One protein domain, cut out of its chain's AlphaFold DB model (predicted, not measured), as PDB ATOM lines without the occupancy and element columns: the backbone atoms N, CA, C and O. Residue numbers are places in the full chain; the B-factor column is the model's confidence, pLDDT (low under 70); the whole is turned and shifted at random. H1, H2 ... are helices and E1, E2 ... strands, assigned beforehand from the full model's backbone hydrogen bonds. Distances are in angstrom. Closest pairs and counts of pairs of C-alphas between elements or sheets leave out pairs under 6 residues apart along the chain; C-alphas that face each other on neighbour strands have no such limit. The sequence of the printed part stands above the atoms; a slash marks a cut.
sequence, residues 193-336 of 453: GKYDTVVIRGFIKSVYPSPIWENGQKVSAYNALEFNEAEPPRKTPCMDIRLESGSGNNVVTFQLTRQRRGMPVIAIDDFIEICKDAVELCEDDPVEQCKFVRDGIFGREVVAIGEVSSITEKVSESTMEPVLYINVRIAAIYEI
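AT A GLANCE: This is residues 193 to 336 of the 453 residues of an uncharacterized protein of Verrucomicrobia bacterium ADurb.Bin474 (UniProt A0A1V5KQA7). A closed barrel of five strands, E1, E6, E7, E10 and E9, forms the core; three of them, E1, E9 and E10, bend sharply, and short E8 extends the sheet beside E10. The helical hairpin H1 and H2 packs on the outside through H2, which covers E1 and E6, while H1 reaches the small hairpin E4 and E5; another small hairpin, E2 and E3, points away from the barrel. The 144 printed residues hold two named helices and ten named strands, in the order E1 to E8, H1, H2, E9, E10. The barrel is mixed, with E7 and E10 parallel and the other neighbours in the ring antiparallel, and the class is mixed, helices and strands. The whole is compact, with a radius of gyration of the C-alphas of 15.1 A and spans of 47 by 38 by 28 A.

IN THESE COORDINATES: Begin with the barrel: find C-alpha 197 at (9.349, -36.776, 6.212), where E1 begins; it runs through residues 197 to 209, 23.3 A long, and bends by 107 degrees at residue 203. E6 is residues 239 to 243, 13.1 A, and E7 is residues 250 to 256, 19.1 A. E9, residues 301 to 315, is 27.4 A long and bends by 106 degrees at residue 306. E10, residues 322 to 335, measures 29.6 A, bends by 101 degrees at residue 331, and ends at C-alpha 335, (9.454, -54.378, -1.568). E8 is residues 265 to 267. Outside the ring, look for E2 at residues 211 to 214, E3 at 217 to 221, E4 at 225 to 227 and E5 at 235 to 237. H1 takes residues 271 to 281, 15.3 A, from C-alpha 271 at (17.701, -54.538, -7.448), and H2 takes residues 286 to 297, 16.5 A.

HOW THE PARTS SIT: Go round the ring from E1, whose pairing is staggered: residues 204 to 209 pair with E6 and residues 197 to 203 with E9. E1 and E6 are antiparallel, with N 208 and O 240 2.8 A apart, within hydrogen-bond range. The hairpin E6 and E7 has N 241 and O 254 at 2.7 A. E7 and E10 are parallel at 37 degrees, with N 253 and O 326 at 2.8 A. The hairpin E9 and E10 has N 309 and O 327 at 2.8 A. E9 and E1 close the ring, antiparallel, with N 200 and O 304 at 2.9 A. E8 and E7 lie on one side of E10, E9 on the other side; E8 is parallel to E10, with N 267 and O 333 at 2.8 A. H2 is on the barrel, outside it, at a height over the sheet of 8.2 A, over E1 and only just over E6, on which 3 of its C-alphas fall. It runs slantwise to the strands, at 36 degrees to E1 on the local plane; their closest C-alphas are those of Val 207 and Arg 294, 5.2 A apart. H1 and H2, a helical hairpin, touch at a steep tilt of 41 degrees, opposite ways, closest at the C-alphas of Ala 278 and Gln 289, 4.7 A. In both helices every O i to N i+4 pair is within hydrogen-bond range. H1 is not on the barrel; its closest C-alpha pair with E4 is Cys 275 and Leu 225, 6.6 A. In the hairpin E4 and E5, N 236 and O 226 are 2.8 A apart; in the hairpin E2 and E3, N 212 and O 220 are 2.9 A apart. E2 and H2 are apart.

THE WHOLE: The two C-alphas farthest apart, those of Pro 232 and Met 320, are 50.5 A apart. The printed part, residues 193 to 336, has no cut, and no link is long. Mean pLDDT of the printed part is 91.9; look at residue 248 for the one value under 70.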
ATOM      1  N   GLY A 193       4.355 -30.550   3.315       88.44
ATOM      2  CA  GLY A 193       5.237 -29.485   2.884       88.44
ATOM      3  C   GLY A 193       6.564 -29.999   2.338       88.44
ATOM      4  O   GLY A 193       6.948 -31.163   2.466       88.44
ATOM      5  N   LYS A 194       7.317 -29.085   1.725       88.94
ATOM      6  CA  LYS A 194       8.726 -29.327   1.409       88.94
ATOM      7  C   LYS A 194       9.494 -29.571   2.711       88.94
ATOM      8  O   LYS A 194       9.288 -28.843   3.673       88.94
ATOM      9  N   TYR A 195      10.429 -30.516   2.682       87.31
ATOM     10  CA  TYR A 195      11.232 -30.981   3.817       87.31
ATOM     11  C   TYR A 195      10.511 -31.899   4.810       87.31
ATOM     12  O   TYR A 195      11.182 -32.434   5.696       87.31
ATOM     13  N   ASP A 196       9.215 -32.156   4.645       90.50
ATOM     14  CA  ASP A 196       8.520 -33.132   5.479       90.50
ATOM     15  C   ASP A 196       9.069 -34.539   5.244       90.50
ATOM     16  O   ASP A 196       9.506 -34.896   4.146       90.50
ATOM     17  N   THR A 197       9.049 -35.347   6.300       92.94
ATOM     18  CA  THR A 197       9.349 -36.776   6.212       92.94
ATOM     19  C   THR A 197       8.055 -37.535   5.972       92.94
ATOM     20  O   THR A 197       7.097 -37.363   6.722       92.94
ATOM     21  N   VAL A 198       8.034 -38.375   4.939       94.62
ATOM     22  CA  VAL A 198       6.847 -39.135   4.534       94.62
ATOM     23  C   VAL A 198       7.191 -40.599   4.301       94.62
ATOM     24  O   VAL A 198       8.304 -40.923   3.880       94.62
ATOM     25  N   VAL A 199       6.212 -41.474   4.533       96.62
ATOM     26  CA  VAL A 199       6.245 -42.879   4.110       96.62
ATOM     27  C   VAL A 199       5.129 -43.087   3.100       96.62
ATOM     28  O   VAL A 199       3.960 -42.875   3.423       96.62
ATOM     29  N   ILE A 200       5.480 -43.485   1.878       96.69
ATOM     30  CA  ILE A 200       4.523 -43.661   0.781       96.69
ATOM     31  C   ILE A 200       4.591 -45.094   0.258       96.69
ATOM     32  O   ILE A 200       5.674 -45.653   0.089       96.69
ATOM     33  N   ARG A 201       3.419 -45.670  -0.011       96.06
ATOM     34  CA  ARG A 201       3.221 -47.002  -0.584       96.06
ATOM     35  C   ARG A 201       2.586 -46.908  -1.970       96.06
ATOM     36  O   ARG A 201       1.594 -46.198  -2.140       96.06
ATOM     37  N   GLY A 202       3.096 -47.676  -2.928       95.69
ATOM     38  CA  GLY A 202       2.485 -47.824  -4.250       95.69
ATOM     39  C   GLY A 202       3.229 -48.808  -5.150       95.69
ATOM     40  O   GLY A 202       4.173 -49.464  -4.719       95.69
ATOM     41  N   PHE A 203       2.794 -48.903  -6.403       96.38
ATOM     42  CA  PHE A 203       3.370 -49.807  -7.399       96.38
ATOM     43  C   PHE A 203       4.343 -49.062  -8.307       96.38
ATOM     44  O   PHE A 203       4.039 -47.955  -8.757       96.38
ATOM     45  N   ILE A 204       5.501 -49.654  -8.595       97.00
ATOM     46  CA  ILE A 204       6.478 -49.050  -9.507       97.00
ATOM     47  C   ILE A 204       5.925 -49.054 -10.936       97.00
ATOM     48  O   ILE A 204       5.577 -50.106 -11.472       97.00
ATOM     49  N   LYS A 205       5.886 -47.877 -11.574       96.56
ATOM     50  CA  LYS A 205       5.393 -47.704 -12.949       96.56
ATOM     51  C   LYS A 205       6.501 -47.403 -13.952       96.56
ATOM     52  O   LYS A 205       6.506 -47.963 -15.044       96.56
ATOM     53  N   SER A 206       7.414 -46.504 -13.597       96.50
ATOM     54  CA  SER A 206       8.476 -46.041 -14.494       96.50
ATOM     55  C   SER A 206       9.754 -45.752 -13.719       96.50
ATOM     56  O   SER A 206       9.695 -45.384 -12.549       96.50
ATOM     57  N   VAL A 207      10.896 -45.843 -14.394       97.88
ATOM     58  CA  VAL A 207      12.202 -45.419 -13.876       97.88
ATOM     59  C   VAL A 207      12.819 -44.460 -14.887       97.88
ATOM     60  O   VAL A 207      12.743 -44.693 -16.095       97.88
ATOM     61  N   TYR A 208      13.384 -43.363 -14.397       96.81
ATOM     62  CA  TYR A 208      14.004 -42.310 -15.193       96.81
ATOM     63  C   TYR A 208      15.405 -42.013 -14.662       96.81
ATOM     64  O   TYR A 208      15.615 -42.065 -13.449       96.81
ATOM     65  N   PRO A 209      16.356 -41.635 -15.528       96.12
ATOM     66  CA  PRO A 209      17.675 -41.246 -15.058       96.12
ATOM     67  C   PRO A 209      17.594 -39.903 -14.334       96.12
ATOM     68  O   PRO A 209      16.924 -38.967 -14.794       96.12
ATOM     69  N   SER A 210      18.282 -39.794 -13.195       93.44
ATOM     70  CA  SER A 210      18.293 -38.551 -12.428       93.44
ATOM     71  C   SER A 210      19.057 -37.465 -13.205       93.44
ATOM     72  O   SER A 210      20.187 -37.695 -13.644       93.44
ATOM     73  N   PRO A 211      18.472 -36.272 -13.403       91.25
ATOM     74  CA  PRO A 211      19.077 -35.220 -14.216       91.25
ATOM     75  C   PRO A 211      20.299 -34.573 -13.546       91.25
ATOM     76  O   PRO A 211      20.294 -34.301 -12.344       91.25
ATOM     77  N   ILE A 212      21.299 -34.233 -14.361       89.94
ATOM     78  CA  ILE A 212      22.417 -33.359 -13.994       89.94
ATOM     79  C   ILE A 212      22.049 -31.933 -14.393       89.94
ATOM     80  O   ILE A 212      21.731 -31.661 -15.556       89.94
ATOM     81  N   TRP A 213      22.094 -31.029 -13.418       86.75
ATOM     82  CA  TRP A 213      21.772 -29.619 -13.599       86.75
ATOM     83  C   TRP A 213      23.024 -28.758 -13.466       86.75
ATOM     84  O   TRP A 213      23.716 -28.829 -12.454       86.75
ATOM     85  N   GLU A 214      23.250 -27.877 -14.435       87.19
ATOM     86  CA  GLU A 214      24.257 -26.817 -14.366       87.19
ATOM     87  C   GLU A 214      23.592 -25.484 -14.701       87.19
ATOM     88  O   GLU A 214      22.855 -25.369 -15.678       87.19
ATOM     89  N   ASN A 215      23.801 -24.467 -13.857       86.00
ATOM     90  CA  ASN A 215      23.205 -23.132 -14.024       86.00
ATOM     91  C   ASN A 215      21.675 -23.148 -14.249       86.00
ATOM     92  O   ASN A 215      21.131 -22.323 -14.980       86.00
ATOM     93  N   GLY A 216      20.972 -24.101 -13.626       81.38
ATOM     94  CA  GLY A 216      19.518 -24.259 -13.749       81.38
ATOM     95  C   GLY A 216      19.045 -24.931 -15.044       81.38
ATOM     96  O   GLY A 216      17.842 -25.080 -15.235       81.38
ATOM     97  N   GLN A 217      19.959 -25.370 -15.912       85.00
ATOM     98  CA  GLN A 217      19.645 -26.117 -17.127       85.00
ATOM     99  C   GLN A 217      20.048 -27.582 -16.984       85.00
ATOM    100  O   GLN A 217      21.070 -27.906 -16.380       85.00
ATOM    101  N   LYS A 218      19.223 -28.478 -17.535       89.31
ATOM    102  CA  LYS A 218      19.558 -29.899 -17.610       89.31
ATOM    103  C   LYS A 218      20.629 -30.068 -18.682       89.31
ATOM    104  O   LYS A 218      20.344 -29.835 -19.853       89.31
ATOM    105  N   VAL A 219      21.821 -30.489 -18.278       91.25
ATOM    106  CA  VAL A 219      22.956 -30.704 -19.193       91.25
ATOM    107  C   VAL A 219      23.164 -32.174 -19.536       91.25
ATOM    108  O   VAL A 219      23.584 -32.489 -20.641       91.25
ATOM    109  N   SER A 220      22.848 -33.082 -18.609       91.81
ATOM    110  CA  SER A 220      23.008 -34.529 -18.788       91.81
ATOM    111  C   SER A 220      22.130 -35.292 -17.780       91.81
ATOM    112  O   SER A 220      21.217 -34.716 -17.173       91.81
ATOM    113  N   ALA A 221      22.364 -36.589 -17.608       93.62
ATOM    114  CA  ALA A 221      21.773 -37.423 -16.574       93.62
ATOM    115  C   ALA A 221      22.817 -38.399 -16.013       93.62
ATOM    116  O   ALA A 221      23.787 -38.724 -16.692       93.62
ATOM    117  N   TYR A 222      22.628 -38.818 -14.765       94.19
ATOM    118  CA  TYR A 222      23.488 -39.806 -14.116       94.19
ATOM    119  C   TYR A 222      23.214 -41.210 -14.645       94.19
ATOM    120  O   TYR A 222      22.067 -41.532 -14.964       94.19
ATOM    121  N   ASN A 223      24.253 -42.042 -14.670       95.00
ATOM    122  CA  ASN A 223      24.107 -43.474 -14.884       95.00
ATOM    123  C   ASN A 223      23.311 -44.101 -13.723       95.00
ATOM    124  O   ASN A 223      23.274 -43.577 -12.607       95.00
ATOM    125  N   ALA A 224      22.710 -45.266 -13.961       94.44
ATOM    126  CA  ALA A 224      21.932 -46.003 -12.970       94.44
ATOM    127  C   ALA A 224      22.753 -46.353 -11.716       94.44
ATOM    128  O   ALA A 224      22.184 -46.460 -10.630       94.44
ATOM    129  N   LEU A 225      24.080 -46.485 -11.847       94.88
ATOM    130  CA  LEU A 225      25.028 -46.608 -10.739       94.88
ATOM    131  C   LEU A 225      26.100 -45.520 -10.816       94.88
ATOM    132  O   LEU A 225      26.864 -45.457 -11.777       94.88
ATOM    133  N   GLU A 226      26.233 -44.747  -9.743       93.31
ATOM    134  CA  GLU A 226      27.207 -43.661  -9.627       93.31
ATOM    135  C   GLU A 226      28.175 -43.895  -8.473       93.31
ATOM    136  O   GLU A 226      27.790 -44.405  -7.419       93.31
ATOM    137  N   PHE A 227      29.432 -43.481  -8.644       91.94
ATOM    138  CA  PHE A 227      30.391 -43.477  -7.540       91.94
ATOM    139  C   PHE A 227      30.062 -42.364  -6.538       91.94
ATOM    140  O   PHE A 227      29.899 -41.190  -6.908       91.94
ATOM    141  N   ASN A 228      30.009 -42.744  -5.262       89.19
ATOM    142  CA  ASN A 228      29.978 -41.816  -4.140       89.19
ATOM    143  C   ASN A 228      31.402 -41.330  -3.766       89.19
ATOM    144  O   ASN A 228      32.406 -41.808  -4.289       89.19
ATOM    145  N   GLU A 229      31.485 -40.371  -2.850       86.00
ATOM    146  CA  GLU A 229      32.709 -39.780  -2.279       86.00
ATOM    147  C   GLU A 229      33.163 -40.484  -0.982       86.00
ATOM    148  O   GLU A 229      33.817 -39.874  -0.124       86.00
ATOM    149  N   ALA A 230      32.764 -41.743  -0.769       83.75
ATOM    150  CA  ALA A 230      33.303 -42.545   0.327       83.75
ATOM    151  C   ALA A 230      34.758 -42.943   0.036       83.75
ATOM    152  O   ALA A 230      35.200 -42.949  -1.111       83.75
ATOM    153  N   GLU A 231      35.501 -43.315   1.076       83.56
ATOM    154  CA  GLU A 231      36.859 -43.846   0.945       83.56
ATOM    155  C   GLU A 231      36.897 -45.274   1.517       83.56
ATOM    156  O   GLU A 231      36.787 -45.440   2.735       83.56
ATOM    157  N   PRO A 232      37.009 -46.323   0.673       88.12
ATOM    158  CA  PRO A 232      37.053 -46.289  -0.797       88.12
ATOM    159  C   PRO A 232      35.688 -45.960  -1.452       88.12
ATOM    160  O   PRO A 232      34.650 -46.276  -0.855       88.12
ATOM    161  N   PRO A 233      35.671 -45.394  -2.682       89.12
ATOM    162  CA  PRO A 233      34.436 -45.088  -3.409       89.12
ATOM    163  C   PRO A 233      33.590 -46.330  -3.678       89.12
ATOM    164  O   PRO A 233      34.110 -47.402  -3.995       89.12
ATOM    165  N   ARG A 234      32.267 -46.179  -3.602       89.75
ATOM    166  CA  ARG A 234      31.293 -47.249  -3.849       89.75
ATOM    167  C   ARG A 234      30.288 -46.813  -4.905       89.75
ATOM    168  O   ARG A 234      29.865 -45.660  -4.913       89.75
ATOM    169  N   LYS A 235      29.892 -47.744  -5.775       90.75
ATOM    170  CA  LYS A 235      28.787 -47.534  -6.717       90.75
ATOM    171  C   LYS A 235      27.453 -47.627  -5.974       90.75
ATOM    172  O   LYS A 235      27.199 -48.618  -5.294       90.75
ATOM    173  N   THR A 236      26.612 -46.613  -6.118       92.00
ATOM    174  CA  THR A 236      25.280 -46.526  -5.505       92.00
ATOM    175  C   THR A 236      24.224 -46.228  -6.566       92.00
ATOM    176  O   THR A 236      24.520 -45.443  -7.471       92.00
ATOM    177  N   PRO A 237      23.007 -46.787  -6.458       94.06
ATOM    178  CA  PRO A 237      21.922 -46.465  -7.377       94.06
ATOM    179  C   PRO A 237      21.599 -44.970  -7.445       94.06
ATOM    180  O   PRO A 237      21.470 -44.322  -6.403       94.06
ATOM    181  N   CYS A 238      21.447 -44.441  -8.661       94.81
ATOM    182  CA  CYS A 238      21.064 -43.052  -8.919       94.81
ATOM    183  C   CYS A 238      19.974 -42.968  -9.999       94.81
ATOM    184  O   CYS A 238      20.264 -43.067 -11.188       94.81
ATOM    185  N   MET A 239      18.714 -42.792  -9.599       96.38
ATOM    186  CA  MET A 239      17.567 -42.754 -10.518       96.38
ATOM    187  C   MET A 239      16.292 -42.231  -9.845       96.38
ATOM    188  O   MET A 239      16.160 -42.223  -8.619       96.38
ATOM    189  N   ASP A 240      15.313 -41.865 -10.665       97.25
ATOM    190  CA  ASP A 240      13.992 -41.409 -10.253       97.25
ATOM    191  C   ASP A 240      12.947 -42.492 -10.587       97.25
ATOM    192  O   ASP A 240      12.674 -42.783 -11.751       97.25
ATOM    193  N   ILE A 241      12.338 -43.092  -9.565       98.06
ATOM    194  CA  ILE A 241      11.323 -44.147  -9.671       98.06
ATOM    195  C   ILE A 241       9.938 -43.521  -9.499       98.06
ATOM    196  O   ILE A 241       9.598 -43.006  -8.437       98.06
ATOM    197  N   ARG A 242       9.100 -43.570 -10.532       97.56
ATOM    198  CA  ARG A 242       7.723 -43.072 -10.487       97.56
ATOM    199  C   ARG A 242       6.753 -44.192 -10.149       97.56
ATOM    200  O   ARG A 242       6.784 -45.257 -10.770       97.56
ATOM    201  N   LEU A 243       5.858 -43.907  -9.212       96.94
ATOM    202  CA  LEU A 243       4.780 -44.811  -8.839       96.94
ATOM    203  C   LEU A 243       3.548 -44.628  -9.730       96.94
ATOM    204  O   LEU A 243       3.328 -43.567 -10.314       96.94
ATOM    205  N   GLU A 244       2.731 -45.670  -9.821       93.56
ATOM    206  CA  GLU A 244       1.422 -45.609 -10.459       93.56
ATOM    207  C   GLU A 244       0.474 -44.710  -9.653       93.56
ATOM    208  O   GLU A 244       0.249 -44.944  -8.472       93.56
ATOM    209  N   SER A 245      -0.093 -43.685 -10.293       83.00
ATOM    210  CA  SER A 245      -0.966 -42.690  -9.645       83.00
ATOM    211  C   SER A 245      -2.294 -43.258  -9.120       83.00
ATOM    212  O   SER A 245      -2.940 -42.649  -8.265       83.00
ATOM    213  N   GLY A 246      -2.703 -44.440  -9.594       75.88
ATOM    214  CA  GLY A 246      -3.996 -45.036  -9.263       75.88
ATOM    215  C   GLY A 246      -5.163 -44.128  -9.665       75.88
ATOM    216  O   GLY A 246      -5.088 -43.403 -10.652       75.88
ATOM    217  N   SER A 247      -6.246 -44.152  -8.886       72.88
ATOM    218  CA  SER A 247      -7.401 -43.259  -9.065       72.88
ATOM    219  C   SER A 247      -7.196 -41.852  -8.485       72.88
ATOM    220  O   SER A 247      -8.151 -41.083  -8.422       72.88
ATOM    221  N   GLY A 248      -6.006 -41.543  -7.964       68.94
ATOM    222  CA  GLY A 248      -5.682 -40.236  -7.400       68.94
ATOM    223  C   GLY A 248      -4.965 -39.345  -8.412       68.94
ATOM    224  O   GLY A 248      -4.263 -39.831  -9.294       68.94
ATOM    225  N   ASN A 249      -5.060 -38.028  -8.225       84.69
ATOM    226  CA  ASN A 249      -4.365 -37.043  -9.061       84.69
ATOM    227  C   ASN A 249      -2.935 -36.747  -8.569       84.69
ATOM    228  O   ASN A 249      -2.417 -35.650  -8.757       84.69
ATOM    229  N   ASN A 250      -2.283 -37.719  -7.927       91.31
ATOM    230  CA  ASN A 250      -0.928 -37.562  -7.407       91.31
ATOM    231  C   ASN A 250       0.076 -38.266  -8.320       91.31
ATOM    232  O   ASN A 250      -0.084 -39.436  -8.666       91.31
ATOM    233  N   VAL A 251       1.166 -37.587  -8.657       93.38
ATOM    234  CA  VAL A 251       2.320 -38.176  -9.341       93.38
ATOM    235  C   VAL A 251       3.480 -38.201  -8.358       93.38
ATOM    236  O   VAL A 251       4.179 -37.204  -8.176       93.38
ATOM    237  N   VAL A 252       3.678 -39.351  -7.714       96.69
ATOM    238  CA  VAL A 252       4.752 -39.552  -6.734       96.69
ATOM    239  C   VAL A 252       5.995 -40.103  -7.426       96.69
ATOM    240  O   VAL A 252       5.938 -41.127  -8.110       96.69
ATOM    241  N   THR A 253       7.126 -39.430  -7.226       97.62
ATOM    242  CA  THR A 253       8.441 -39.861  -7.712       97.62
ATOM    243  C   THR A 253       9.408 -40.011  -6.542       97.62
ATOM    244  O   THR A 253       9.689 -39.067  -5.803       97.62
ATOM    245  N   PHE A 254       9.924 -41.219  -6.383       97.56
ATOM    246  CA  PHE A 254      10.982 -41.590  -5.461       97.56
ATOM    247  C   PHE A 254      12.337 -41.300  -6.095       97.56
ATOM    248  O   PHE A 254      12.671 -41.842  -7.139       97.56
ATOM    249  N   GLN A 255      13.121 -40.436  -5.467       95.56
ATOM    250  CA  GLN A 255      14.420 -40.002  -5.960       95.56
ATOM    251  C   GLN A 255      15.521 -40.706  -5.173       95.56
ATOM    252  O   GLN A 255      15.777 -40.374  -4.010       95.56
ATOM    253  N   LEU A 256      16.190 -41.654  -5.822       94.44
ATOM    254  CA  LEU A 256      17.482 -42.170  -5.391       94.44
ATOM    255  C   LEU A 256      18.538 -41.198  -5.917       94.44
ATOM    256  O   LEU A 256      19.064 -41.356  -7.011       94.44
ATOM    257  N   THR A 257      18.785 -40.121  -5.175       90.88
ATOM    258  CA  THR A 257      19.748 -39.091  -5.590       90.88
ATOM    259  C   THR A 257      21.180 -39.597  -5.476       90.88
ATOM    260  O   THR A 257      21.470 -40.406  -4.594       90.88
ATOM    261  N   ARG A 258      22.104 -39.040  -6.267       91.56
ATOM    262  CA  ARG A 258      23.536 -39.308  -6.097       91.56
ATOM    263  C   ARG A 258      23.965 -39.017  -4.657       91.56
ATOM    264  O   ARG A 258      23.716 -37.926  -4.131       91.56
ATOM    265  N   GLN A 259      24.598 -40.004  -4.029       88.25
ATOM    266  CA  GLN A 259      24.990 -39.925  -2.628       88.25
ATOM    267  C   GLN A 259      26.390 -39.337  -2.468       88.25
ATOM    268  O   GLN A 259      27.270 -39.584  -3.293       88.25
ATOM    269  N   ARG A 260      26.612 -38.579  -1.388       88.12
ATOM    270  CA  ARG A 260      27.956 -38.109  -1.022       88.12
ATOM    271  C   ARG A 260      28.760 -39.235  -0.378       88.12
ATOM    272  O   ARG A 260      29.738 -39.678  -0.946       88.12
ATOM    273  N   ARG A 261      28.349 -39.745   0.779       82.50
ATOM    274  CA  ARG A 261      28.991 -40.869   1.487       82.50
ATOM    275  C   ARG A 261      27.985 -41.895   2.005       82.50
ATOM    276  O   ARG A 261      28.344 -43.058   2.163       82.50
ATOM    277  N   GLY A 262      26.747 -41.474   2.255       75.12
ATOM    278  CA  GLY A 262      25.649 -42.348   2.664       75.12
ATOM    279  C   GLY A 262      25.238 -43.377   1.605       75.12
ATOM    280  O   GLY A 262      25.631 -43.309   0.439       75.12
ATOM    281  N   MET A 263      24.422 -44.337   2.034       80.62
ATOM    282  CA  MET A 263      23.758 -45.305   1.166       80.62
ATOM    283  C   MET A 263      22.292 -45.422   1.597       80.62
ATOM    284  O   MET A 263      22.048 -45.778   2.754       80.62
ATOM    285  N   PRO A 264      21.317 -45.140   0.715       88.88
ATOM    286  CA  PRO A 264      19.928 -45.439   1.015       88.88
ATOM    287  C   PRO A 264      19.757 -46.955   1.143       88.88
ATOM    288  O   PRO A 264      20.417 -47.730   0.446       88.88
ATOM    289  N   VAL A 265      18.861 -47.385   2.027       91.38
ATOM    290  CA  VAL A 265      18.544 -48.809   2.171       91.38
ATOM    291  C   VAL A 265      17.589 -49.210   1.055       91.38
ATOM    292  O   VAL A 265      16.484 -48.684   0.964       91.38
ATOM    293  N   ILE A 266      18.005 -50.136   0.198       93.19
ATOM    294  CA  ILE A 266      17.183 -50.638  -0.904       93.19
ATOM    295  C   ILE A 266      16.983 -52.132  -0.685       93.19
ATOM    296  O   ILE A 266      17.889 -52.926  -0.910       93.19
ATOM    297  N   ALA A 267      15.797 -52.489  -0.205       93.38
ATOM    298  CA  ALA A 267      15.359 -53.854   0.041       93.38
ATOM    299  C   ALA A 267      14.298 -54.244  -0.999       93.38
ATOM    300  O   ALA A 267      13.141 -54.493  -0.666       93.38
ATOM    301  N   ILE A 268      14.697 -54.202  -2.269       94.50
ATOM    302  CA  ILE A 268      13.951 -54.735  -3.412       94.50
ATOM    303  C   ILE A 268      14.785 -55.895  -3.944       94.50
ATOM    304  O   ILE A 268      15.992 -55.726  -4.146       94.50
ATOM    305  N   ASP A 269      14.159 -57.046  -4.160       93.12
ATOM    306  CA  ASP A 269      14.886 -58.258  -4.533       93.12
ATOM    307  C   ASP A 269      15.605 -58.062  -5.879       93.12
ATOM    308  O   ASP A 269      15.032 -57.518  -6.830       93.12
ATOM    309  N   ASP A 270      16.872 -58.476  -5.943       95.19
ATOM    310  CA  ASP A 270      17.772 -58.383  -7.105       95.19
ATOM    311  C   ASP A 270      18.052 -56.961  -7.633       95.19
ATOM    312  O   ASP A 270      18.664 -56.790  -8.687       95.19
ATOM    313  N   PHE A 271      17.634 -55.907  -6.926       95.94
ATOM    314  CA  PHE A 271      17.701 -54.538  -7.448       95.94
ATOM    315  C   PHE A 271      19.121 -54.093  -7.823       95.94
ATOM    316  O   PHE A 271      19.328 -53.451  -8.854       95.94
ATOM    317  N   ILE A 272      20.111 -54.416  -6.988       95.25
ATOM    318  CA  ILE A 272      21.503 -54.013  -7.217       95.25
ATOM    319  C   ILE A 272      22.104 -54.780  -8.397       95.25
ATOM    320  O   ILE A 272      22.847 -54.196  -9.184       95.25
ATOM    321  N   GLU A 273      21.777 -56.058  -8.535       96.62
ATOM    322  CA  GLU A 273      22.182 -56.934  -9.634       96.62
ATOM    323  C   GLU A 273      21.601 -56.425 -10.955       96.62
ATOM    324  O   GLU A 273      22.361 -56.164 -11.882       96.62
ATOM    325  N   ILE A 274      20.302 -56.111 -10.989       97.50
ATOM    326  CA  ILE A 274      19.641 -55.487 -12.145       97.50
ATOM    327  C   ILE A 274      20.330 -54.170 -12.535       97.50
ATOM    328  O   ILE A 274      20.531 -53.896 -13.717       97.50
ATOM    329  N   CYS A 275      20.720 -53.338 -11.561       96.75
ATOM    330  CA  CYS A 275      21.436 -52.091 -11.840       96.75
ATOM    331  C   CYS A 275      22.846 -52.324 -12.403       96.75
ATOM    332  O   CYS A 275      23.310 -51.529 -13.221       96.75
ATOM    333  N   LYS A 276      23.551 -53.375 -11.958       95.94
ATOM    334  CA  LYS A 276      24.865 -53.746 -12.508       95.94
ATOM    335  C   LYS A 276      24.719 -54.200 -13.957       95.94
ATOM    336  O   LYS A 276      25.430 -53.669 -14.806       95.94
ATOM    337  N   ASP A 277      23.759 -55.083 -14.226       97.31
ATOM    338  CA  ASP A 277      23.467 -55.590 -15.568       97.31
ATOM    339  C   ASP A 277      23.065 -54.453 -16.512       97.31
ATOM    340  O   ASP A 277      23.548 -54.386 -17.636       97.31
ATOM    341  N   ALA A 278      22.251 -53.500 -16.044       96.88
ATOM    342  CA  ALA A 278      21.882 -52.323 -16.825       96.88
ATOM    343  C   ALA A 278      23.116 -51.530 -17.287       96.88
ATOM    344  O   ALA A 278      23.217 -51.174 -18.457       96.88
ATOM    345  N   VAL A 279      24.068 -51.267 -16.385       95.38
ATOM    346  CA  VAL A 279      25.303 -50.533 -16.715       95.38
ATOM    347  C   VAL A 279      26.230 -51.350 -17.621       95.38
ATOM    348  O   VAL A 279      26.905 -50.778 -18.470       95.38
ATOM    349  N   GLU A 280      26.278 -52.672 -17.455       95.25
ATOM    350  CA  GLU A 280      27.103 -53.551 -18.290       95.25
ATOM    351  C   GLU A 280      26.545 -53.704 -19.713       95.25
ATOM    352  O   GLU A 280      27.306 -53.682 -20.678       95.25
ATOM    353  N   LEU A 281      25.224 -53.835 -19.855       95.00
ATOM    354  CA  LEU A 281      24.562 -54.159 -21.122       95.00
ATOM    355  C   LEU A 281      24.160 -52.932 -21.948       95.00
ATOM    356  O   LEU A 281      24.050 -53.041 -23.168       95.00
ATOM    357  N   CYS A 282      23.905 -51.790 -21.309       92.00
ATOM    358  CA  CYS A 282      23.416 -50.581 -21.980       92.00
ATOM    359  C   CYS A 282      24.495 -49.498 -22.168       92.00
ATOM    360  O   CYS A 282      24.152 -48.380 -22.545       92.00
ATOM    361  N   GLU A 283      25.772 -49.820 -21.918       87.38
ATOM    362  CA  GLU A 283      26.911 -48.883 -21.973       87.38
ATOM    363  C   GLU A 283      26.621 -47.573 -21.202       87.38
ATOM    364  O   GLU A 283      25.846 -47.586 -20.252       87.38
ATOM    365  N   ASP A 284      27.226 -46.437 -21.567       85.81
ATOM    366  CA  ASP A 284      26.997 -45.120 -20.942       85.81
ATOM    367  C   ASP A 284      25.721 -44.413 -21.469       85.81
ATOM    368  O   ASP A 284      25.728 -43.208 -21.735       85.81
ATOM    369  N   ASP A 285      24.610 -45.145 -21.631       95.06
ATOM    370  CA  ASP A 285      23.285 -44.571 -21.914       95.06
ATOM    371  C   ASP A 285      22.361 -44.647 -20.679       95.06
ATOM    372  O   ASP A 285      21.665 -45.648 -20.468       95.06
ATOM    373  N   PRO A 286      22.272 -43.571 -19.869       95.94
ATOM    374  CA  PRO A 286      21.385 -43.504 -18.710       95.94
ATOM    375  C   PRO A 286      19.914 -43.832 -18.987       95.94
ATOM    376  O   PRO A 286      19.205 -44.318 -18.099       95.94
ATOM    377  N   VAL A 287      19.413 -43.519 -20.186       96.25
ATOM    378  CA  VAL A 287      18.002 -43.721 -20.534       96.25
ATOM    379  C   VAL A 287      17.735 -45.202 -20.762       96.25
ATOM    380  O   VAL A 287      16.764 -45.723 -20.207       96.25
ATOM    381  N   GLU A 288      18.584 -45.882 -21.532       97.50
ATOM    382  CA  GLU A 288      18.470 -47.329 -21.752       97.50
ATOM    383  C   GLU A 288      18.753 -48.119 -20.469       97.50
ATOM    384  O   GLU A 288      17.973 -49.011 -20.130       97.50
ATOM    385  N   GLN A 289      19.748 -47.714 -19.669       97.69
ATOM    386  CA  GLN A 289      19.990 -48.301 -18.346       97.69
ATOM    387  C   GLN A 289      18.734 -48.234 -17.458       97.69
ATOM    388  O   GLN A 289      18.323 -49.229 -16.863       97.69
ATOM    389  N   CYS A 290      18.070 -47.074 -17.378       97.75
ATOM    390  CA  CYS A 290      16.857 -46.931 -16.567       97.75
ATOM    391  C   CYS A 290      15.660 -47.704 -17.136       97.75
ATOM    392  O   CYS A 290      14.826 -48.171 -16.361       97.75
ATOM    393  N   LYS A 291      15.555 -47.868 -18.462       97.62
ATOM    394  CA  LYS A 291      14.542 -48.747 -19.071       97.62
ATOM    395  C   LYS A 291      14.778 -50.206 -18.688       97.62
ATOM    396  O   LYS A 291      13.819 -50.869 -18.306       97.62
ATOM    397  N   PHE A 292      16.028 -50.666 -18.710       98.00
ATOM    398  CA  PHE A 292      16.389 -52.010 -18.261       98.00
ATOM    399  C   PHE A 292      16.011 -52.219 -16.790       98.00
ATOM    400  O   PHE A 292      15.314 -53.176 -16.451       98.00
ATOM    401  N   VAL A 293      16.381 -51.273 -15.916       97.94
ATOM    402  CA  VAL A 293      16.015 -51.327 -14.492       97.94
ATOM    403  C   VAL A 293      14.498 -51.338 -14.309       97.94
ATOM    404  O   VAL A 293      13.989 -52.161 -13.552       97.94
ATOM    405  N   ARG A 294      13.761 -50.474 -15.028       97.44
ATOM    406  CA  ARG A 294      12.289 -50.459 -15.019       97.44
ATOM    407  C   ARG A 294      11.735 -51.840 -15.336       97.44
ATOM    408  O   ARG A 294      10.864 -52.292 -14.607       97.44
ATOM    409  N   ASP A 295      12.208 -52.487 -16.394       97.06
ATOM    410  CA  ASP A 295      11.662 -53.770 -16.843       97.06
ATOM    411  C   ASP A 295      11.864 -54.880 -15.795       97.06
ATOM    412  O   ASP A 295      10.994 -55.734 -15.638       97.06
ATOM    413  N   GLY A 296      12.942 -54.819 -15.002       95.81
ATOM    414  CA  GLY A 296      13.197 -55.759 -13.903       95.81
ATOM    415  C   GLY A 296      12.342 -55.551 -12.641       95.81
ATOM    416  O   GLY A 296      12.149 -56.493 -11.864       95.81
ATOM    417  N   ILE A 297      11.816 -54.339 -12.419       96.38
ATOM    418  CA  ILE A 297      11.102 -53.969 -11.177       96.38
ATOM    419  C   ILE A 297       9.673 -53.453 -11.397       96.38
ATOM    420  O   ILE A 297       8.993 -53.068 -10.443       96.38
ATOM    421  N   PHE A 298       9.210 -53.418 -12.646       96.06
ATOM    422  CA  PHE A 298       7.888 -52.929 -13.016       96.06
ATOM    423  C   PHE A 298       6.781 -53.696 -12.286       96.06
ATOM    424  O   PHE A 298       6.793 -54.922 -12.214       96.06
ATOM    425  N   GLY A 299       5.794 -52.967 -11.762       94.38
ATOM    426  CA  GLY A 299       4.630 -53.553 -11.100       94.38
ATOM    427  C   GLY A 299       4.901 -54.127  -9.708       94.38
ATOM    428  O   GLY A 299       3.966 -54.623  -9.084       94.38
ATOM    429  N   ARG A 300       6.132 -54.039  -9.184       95.19
ATOM    430  CA  ARG A 300       6.417 -54.409  -7.793       95.19
ATOM    431  C   ARG A 300       5.797 -53.394  -6.842       95.19
ATOM    432  O   ARG A 300       5.871 -52.180  -7.069       95.19
ATOM    433  N   GLU A 301       5.172 -53.896  -5.783       96.19
ATOM    434  CA  GLU A 301       4.639 -53.054  -4.722       96.19
ATOM    435  C   GLU A 301       5.760 -52.676  -3.757       96.19
ATOM    436  O   GLU A 301       6.499 -53.533  -3.278       96.19
ATOM    437  N   VAL A 302       5.881 -51.389  -3.447       97.19
ATOM    438  CA  VAL A 302       6.930 -50.873  -2.571       97.19
ATOM    439  C   VAL A 302       6.373 -49.921  -1.526       97.19
ATOM    440  O   VAL A 302       5.363 -49.243  -1.733       97.19
ATOM    441  N   VAL A 303       7.081 -49.834  -0.404       97.19
ATOM    442  CA  VAL A 303       6.934 -48.774   0.589       97.19
ATOM    443  C   VAL A 303       8.282 -48.096   0.799       97.19
ATOM    444  O   VAL A 303       9.294 -48.760   1.021       97.19
ATOM    445  N   ALA A 304       8.311 -46.769   0.713       96.88
ATOM    446  CA  ALA A 304       9.535 -45.996   0.872       96.88
ATOM    447  C   ALA A 304       9.352 -44.853   1.863       96.88
ATOM    448  O   ALA A 304       8.283 -44.248   1.942       96.88
ATOM    449  N   ILE A 305      10.422 -44.550   2.589       96.25
ATOM    450  CA  ILE A 305      10.532 -43.407   3.493       96.25
ATOM    451  C   ILE A 305      11.551 -42.410   2.958       96.25
ATOM    452  O   ILE A 305      12.631 -42.782   2.486       96.25
ATOM    453  N   GLY A 306      11.231 -41.126   3.056       94.56
ATOM    454  CA  GLY A 306      12.126 -40.088   2.576       94.56
ATOM    455  C   GLY A 306      11.685 -38.674   2.916       94.56
ATOM    456  O   GLY A 306      10.655 -38.456   3.552       94.56
ATOM    457  N   GLU A 307      12.496 -37.714   2.479       92.25
ATOM    458  CA  GLU A 307      12.233 -36.283   2.626       92.25
ATOM    459  C   GLU A 307      11.612 -35.726   1.344       92.25
ATOM    460  O   GLU A 307      12.168 -35.888   0.255       92.25
ATOM    461  N   VAL A 308      10.505 -34.998   1.465       92.94
ATOM    462  CA  VAL A 308       9.879 -34.318   0.330       92.94
ATOM    463  C   VAL A 308      10.795 -33.210  -0.193       92.94
ATOM    464  O   VAL A 308      11.063 -32.216   0.485       92.94
ATOM    465  N   SER A 309      11.283 -33.364  -1.423       90.38
ATOM    466  CA  SER A 309      12.182 -32.402  -2.068       90.38
ATOM    467  C   SER A 309      11.424 -31.279  -2.769       90.38
ATOM    468  O   SER A 309      11.874 -30.129  -2.753       90.38
ATOM    469  N   SER A 310      10.267 -31.591  -3.351       91.81
ATOM    470  CA  SER A 310       9.384 -30.620  -3.990       91.81
ATOM    471  C   SER A 310       7.953 -31.129  -4.070       91.81
ATOM    472  O   SER A 310       7.727 -32.310  -4.332       91.81
ATOM    473  N   ILE A 311       7.013 -30.197  -3.959       91.88
ATOM    474  CA  ILE A 311       5.601 -30.401  -4.270       91.88
ATOM    475  C   ILE A 311       5.222 -29.330  -5.284       91.88
ATOM    476  O   ILE A 311       5.573 -28.160  -5.117       91.88
ATOM    477  N   THR A 312       4.581 -29.721  -6.376       91.88
ATOM    478  CA  THR A 312       4.152 -28.785  -7.416       91.88
ATOM    479  C   THR A 312       2.805 -29.210  -7.955       91.88
ATOM    480  O   THR A 312       2.645 -30.332  -8.421       91.88
ATOM    481  N   GLU A 313       1.848 -28.297  -7.920       89.88
ATOM    482  CA  GLU A 313       0.546 -28.487  -8.539       89.88
ATOM    483  C   GLU A 313       0.591 -27.972  -9.979       89.88
ATOM    484  O   GLU A 313       1.087 -26.872 -10.247       89.88
ATOM    485  N   LYS A 314       0.111 -28.780 -10.923       88.19
ATOM    486  CA  LYS A 314      -0.087 -28.373 -12.317       88.19
ATOM    487  C   LYS A 314      -1.428 -28.879 -12.803       88.19
ATOM    488  O   LYS A 314      -1.839 -29.972 -12.440       88.19
ATOM    489  N   VAL A 315      -2.081 -28.124 -13.674       85.00
ATOM    490  CA  VAL A 315      -3.274 -28.615 -14.367       85.00
ATOM    491  C   VAL A 315      -2.830 -29.601 -15.443       85.00
ATOM    492  O   VAL A 315      -1.977 -29.277 -16.268       85.00
ATOM    493  N   SER A 316      -3.378 -30.813 -15.410       76.38
ATOM    494  CA  SER A 316      -3.159 -31.818 -16.446       76.38
ATOM    495  C   SER A 316      -3.778 -31.363 -17.764       76.38
ATOM    496  O   SER A 316      -4.964 -31.046 -17.814       76.38
ATOM    497  N   GLU A 317      -3.004 -31.376 -18.848       77.31
ATOM    498  CA  GLU A 317      -3.501 -31.005 -20.179       77.31
ATOM    499  C   GLU A 317      -4.524 -32.014 -20.726       77.31
ATOM    500  O   GLU A 317      -5.404 -31.640 -21.499       77.31
ATOM    501  N   SER A 318      -4.445 -33.283 -20.307       75.00
ATOM    502  CA  SER A 318      -5.331 -34.352 -20.784       75.00
ATOM    503  C   SER A 318      -6.652 -34.438 -20.017       75.00
ATOM    504  O   SER A 318      -7.681 -34.748 -20.614       75.00
ATOM    505  N   THR A 319      -6.643 -34.158 -18.709       76.62
ATOM    506  CA  THR A 319      -7.836 -34.270 -17.848       76.62
ATOM    507  C   THR A 319      -8.409 -32.922 -17.419       76.62
ATOM    508  O   THR A 319      -9.542 -32.883 -16.951       76.62
ATOM    509  N   MET A 320      -7.676 -31.814 -17.598       80.88
ATOM    510  CA  MET A 320      -8.012 -30.472 -17.089       80.88
ATOM    511  C   MET A 320      -8.187 -30.406 -15.561       80.88
ATOM    512  O   MET A 320      -8.712 -29.428 -15.031       80.88
ATOM    513  N   GLU A 321      -7.718 -31.425 -14.843       82.06
ATOM    514  CA  GLU A 321      -7.757 -31.498 -13.384       82.06
ATOM    515  C   GLU A 321      -6.388 -31.150 -12.781       82.06
ATOM    516  O   GLU A 321      -5.353 -31.387 -13.420       82.06
ATOM    517  N   PRO A 322      -6.343 -30.590 -11.558       84.56
ATOM    518  CA  PRO A 322      -5.087 -30.368 -10.858       84.56
ATOM    519  C   PRO A 322      -4.423 -31.709 -10.529       84.56
ATOM    520  O   PRO A 322      -5.039 -32.596  -9.940       84.56
ATOM    521  N   VAL A 323      -3.154 -31.831 -10.906       89.00
ATOM    522  CA  VAL A 323      -2.264 -32.950 -10.611       89.00
ATOM    523  C   VAL A 323      -1.153 -32.471  -9.692       89.00
ATOM    524  O   VAL A 323      -0.444 -31.502  -9.982       89.00
ATOM    525  N   LEU A 324      -0.987 -33.182  -8.583       91.62
ATOM    526  CA  LEU A 324       0.016 -32.894  -7.576       91.62
ATOM    527  C   LEU A 324       1.261 -33.750  -7.820       91.62
ATOM    528  O   LEU A 324       1.250 -34.967  -7.638       91.62
ATOM    529  N   TYR A 325       2.355 -33.116  -8.228       93.12
ATOM    530  CA  TYR A 325       3.653 -33.761  -8.407       93.12
ATOM    531  C   TYR A 325       4.431 -33.712  -7.099       93.12
ATOM    532  O   TYR A 325       4.709 -32.630  -6.581       93.12
ATOM    533  N   ILE A 326       4.805 -34.880  -6.586       95.56
ATOM    534  CA  ILE A 326       5.468 -35.034  -5.292       95.56
ATOM    535  C   ILE A 326       6.777 -35.776  -5.525       95.56
ATOM    536  O   ILE A 326       6.781 -36.943  -5.913       95.56
ATOM    537  N   ASN A 327       7.893 -35.102  -5.268       95.75
ATOM    538  CA  ASN A 327       9.214 -35.713  -5.339       95.75
ATOM    539  C   ASN A 327       9.725 -35.970  -3.923       95.75
ATOM    540  O   ASN A 327       9.733 -35.065  -3.085       95.75
ATOM    541  N   VAL A 328      10.159 -37.199  -3.661       95.44
ATOM    542  CA  VAL A 328      10.619 -37.640  -2.341       95.44
ATOM    543  C   VAL A 328      12.024 -38.204  -2.469       95.44
ATOM    544  O   VAL A 328      12.238 -39.182  -3.175       95.44
ATOM    545  N   ARG A 329      12.991 -37.610  -1.769       93.81
ATOM    546  CA  ARG A 329      14.353 -38.144  -1.657       93.81
ATOM    547  C   ARG A 329      14.362 -39.308  -0.689       93.81
ATOM    548  O   ARG A 329      14.107 -39.119   0.499       93.81
ATOM    549  N   ILE A 330      14.647 -40.493  -1.207       94.75
ATOM    550  CA  ILE A 330      14.477 -41.736  -0.468       94.75
ATOM    551  C   ILE A 330      15.661 -41.999   0.452       94.75
ATOM    552  O   ILE A 330      16.816 -41.936   0.039       94.75
ATOM    553  N   ALA A 331      15.341 -42.319   1.704       93.81
ATOM    554  CA  ALA A 331      16.273 -42.831   2.699       93.81
ATOM    555  C   ALA A 331      16.261 -44.365   2.718       93.81
ATOM    556  O   ALA A 331      17.305 -44.996   2.879       93.81
ATOM    557  N   ALA A 332      15.073 -44.958   2.560       94.62
ATOM    558  CA  ALA A 332      14.905 -46.395   2.437       94.62
ATOM    559  C   ALA A 332      13.680 -46.768   1.594       94.62
ATOM    560  O   ALA A 332      12.654 -46.094   1.668       94.62
ATOM    561  N   ILE A 333      13.776 -47.859   0.841       96.12
ATOM    562  CA  ILE A 333      12.695 -48.452   0.051       96.12
ATOM    563  C   ILE A 333      12.685 -49.964   0.255       96.12
ATOM    564  O   ILE A 333      13.734 -50.603   0.212       96.12
ATOM    565  N   TYR A 334      11.502 -50.518   0.489       95.81
ATOM    566  CA  TYR A 334      11.287 -51.943   0.703       95.81
ATOM    567  C   TYR A 334      10.214 -52.450  -0.253       95.81
ATOM    568  O   TYR A 334       9.166 -51.817  -0.407       95.81
ATOM    569  N   GLU A 335      10.463 -53.602  -0.861       95.31
ATOM    570  CA  GLU A 335       9.454 -54.378  -1.568       95.31
ATOM    571  C   GLU A 335       8.469 -54.979  -0.561       95.31
ATOM    572  O   GLU A 335       8.850 -55.521   0.479       95.31
ATOM    573  N   ILE A 336       7.177 -54.840  -0.850       93.25
ATOM    574  CA  ILE A 336       6.122 -55.546  -0.131       93.25
ATOM    575  C   ILE A 336       5.974 -56.900  -0.828       93.25
ATOM    576  O   ILE A 336       5.589 -56.920  -1.999       93.25
TER     577      ILE A 336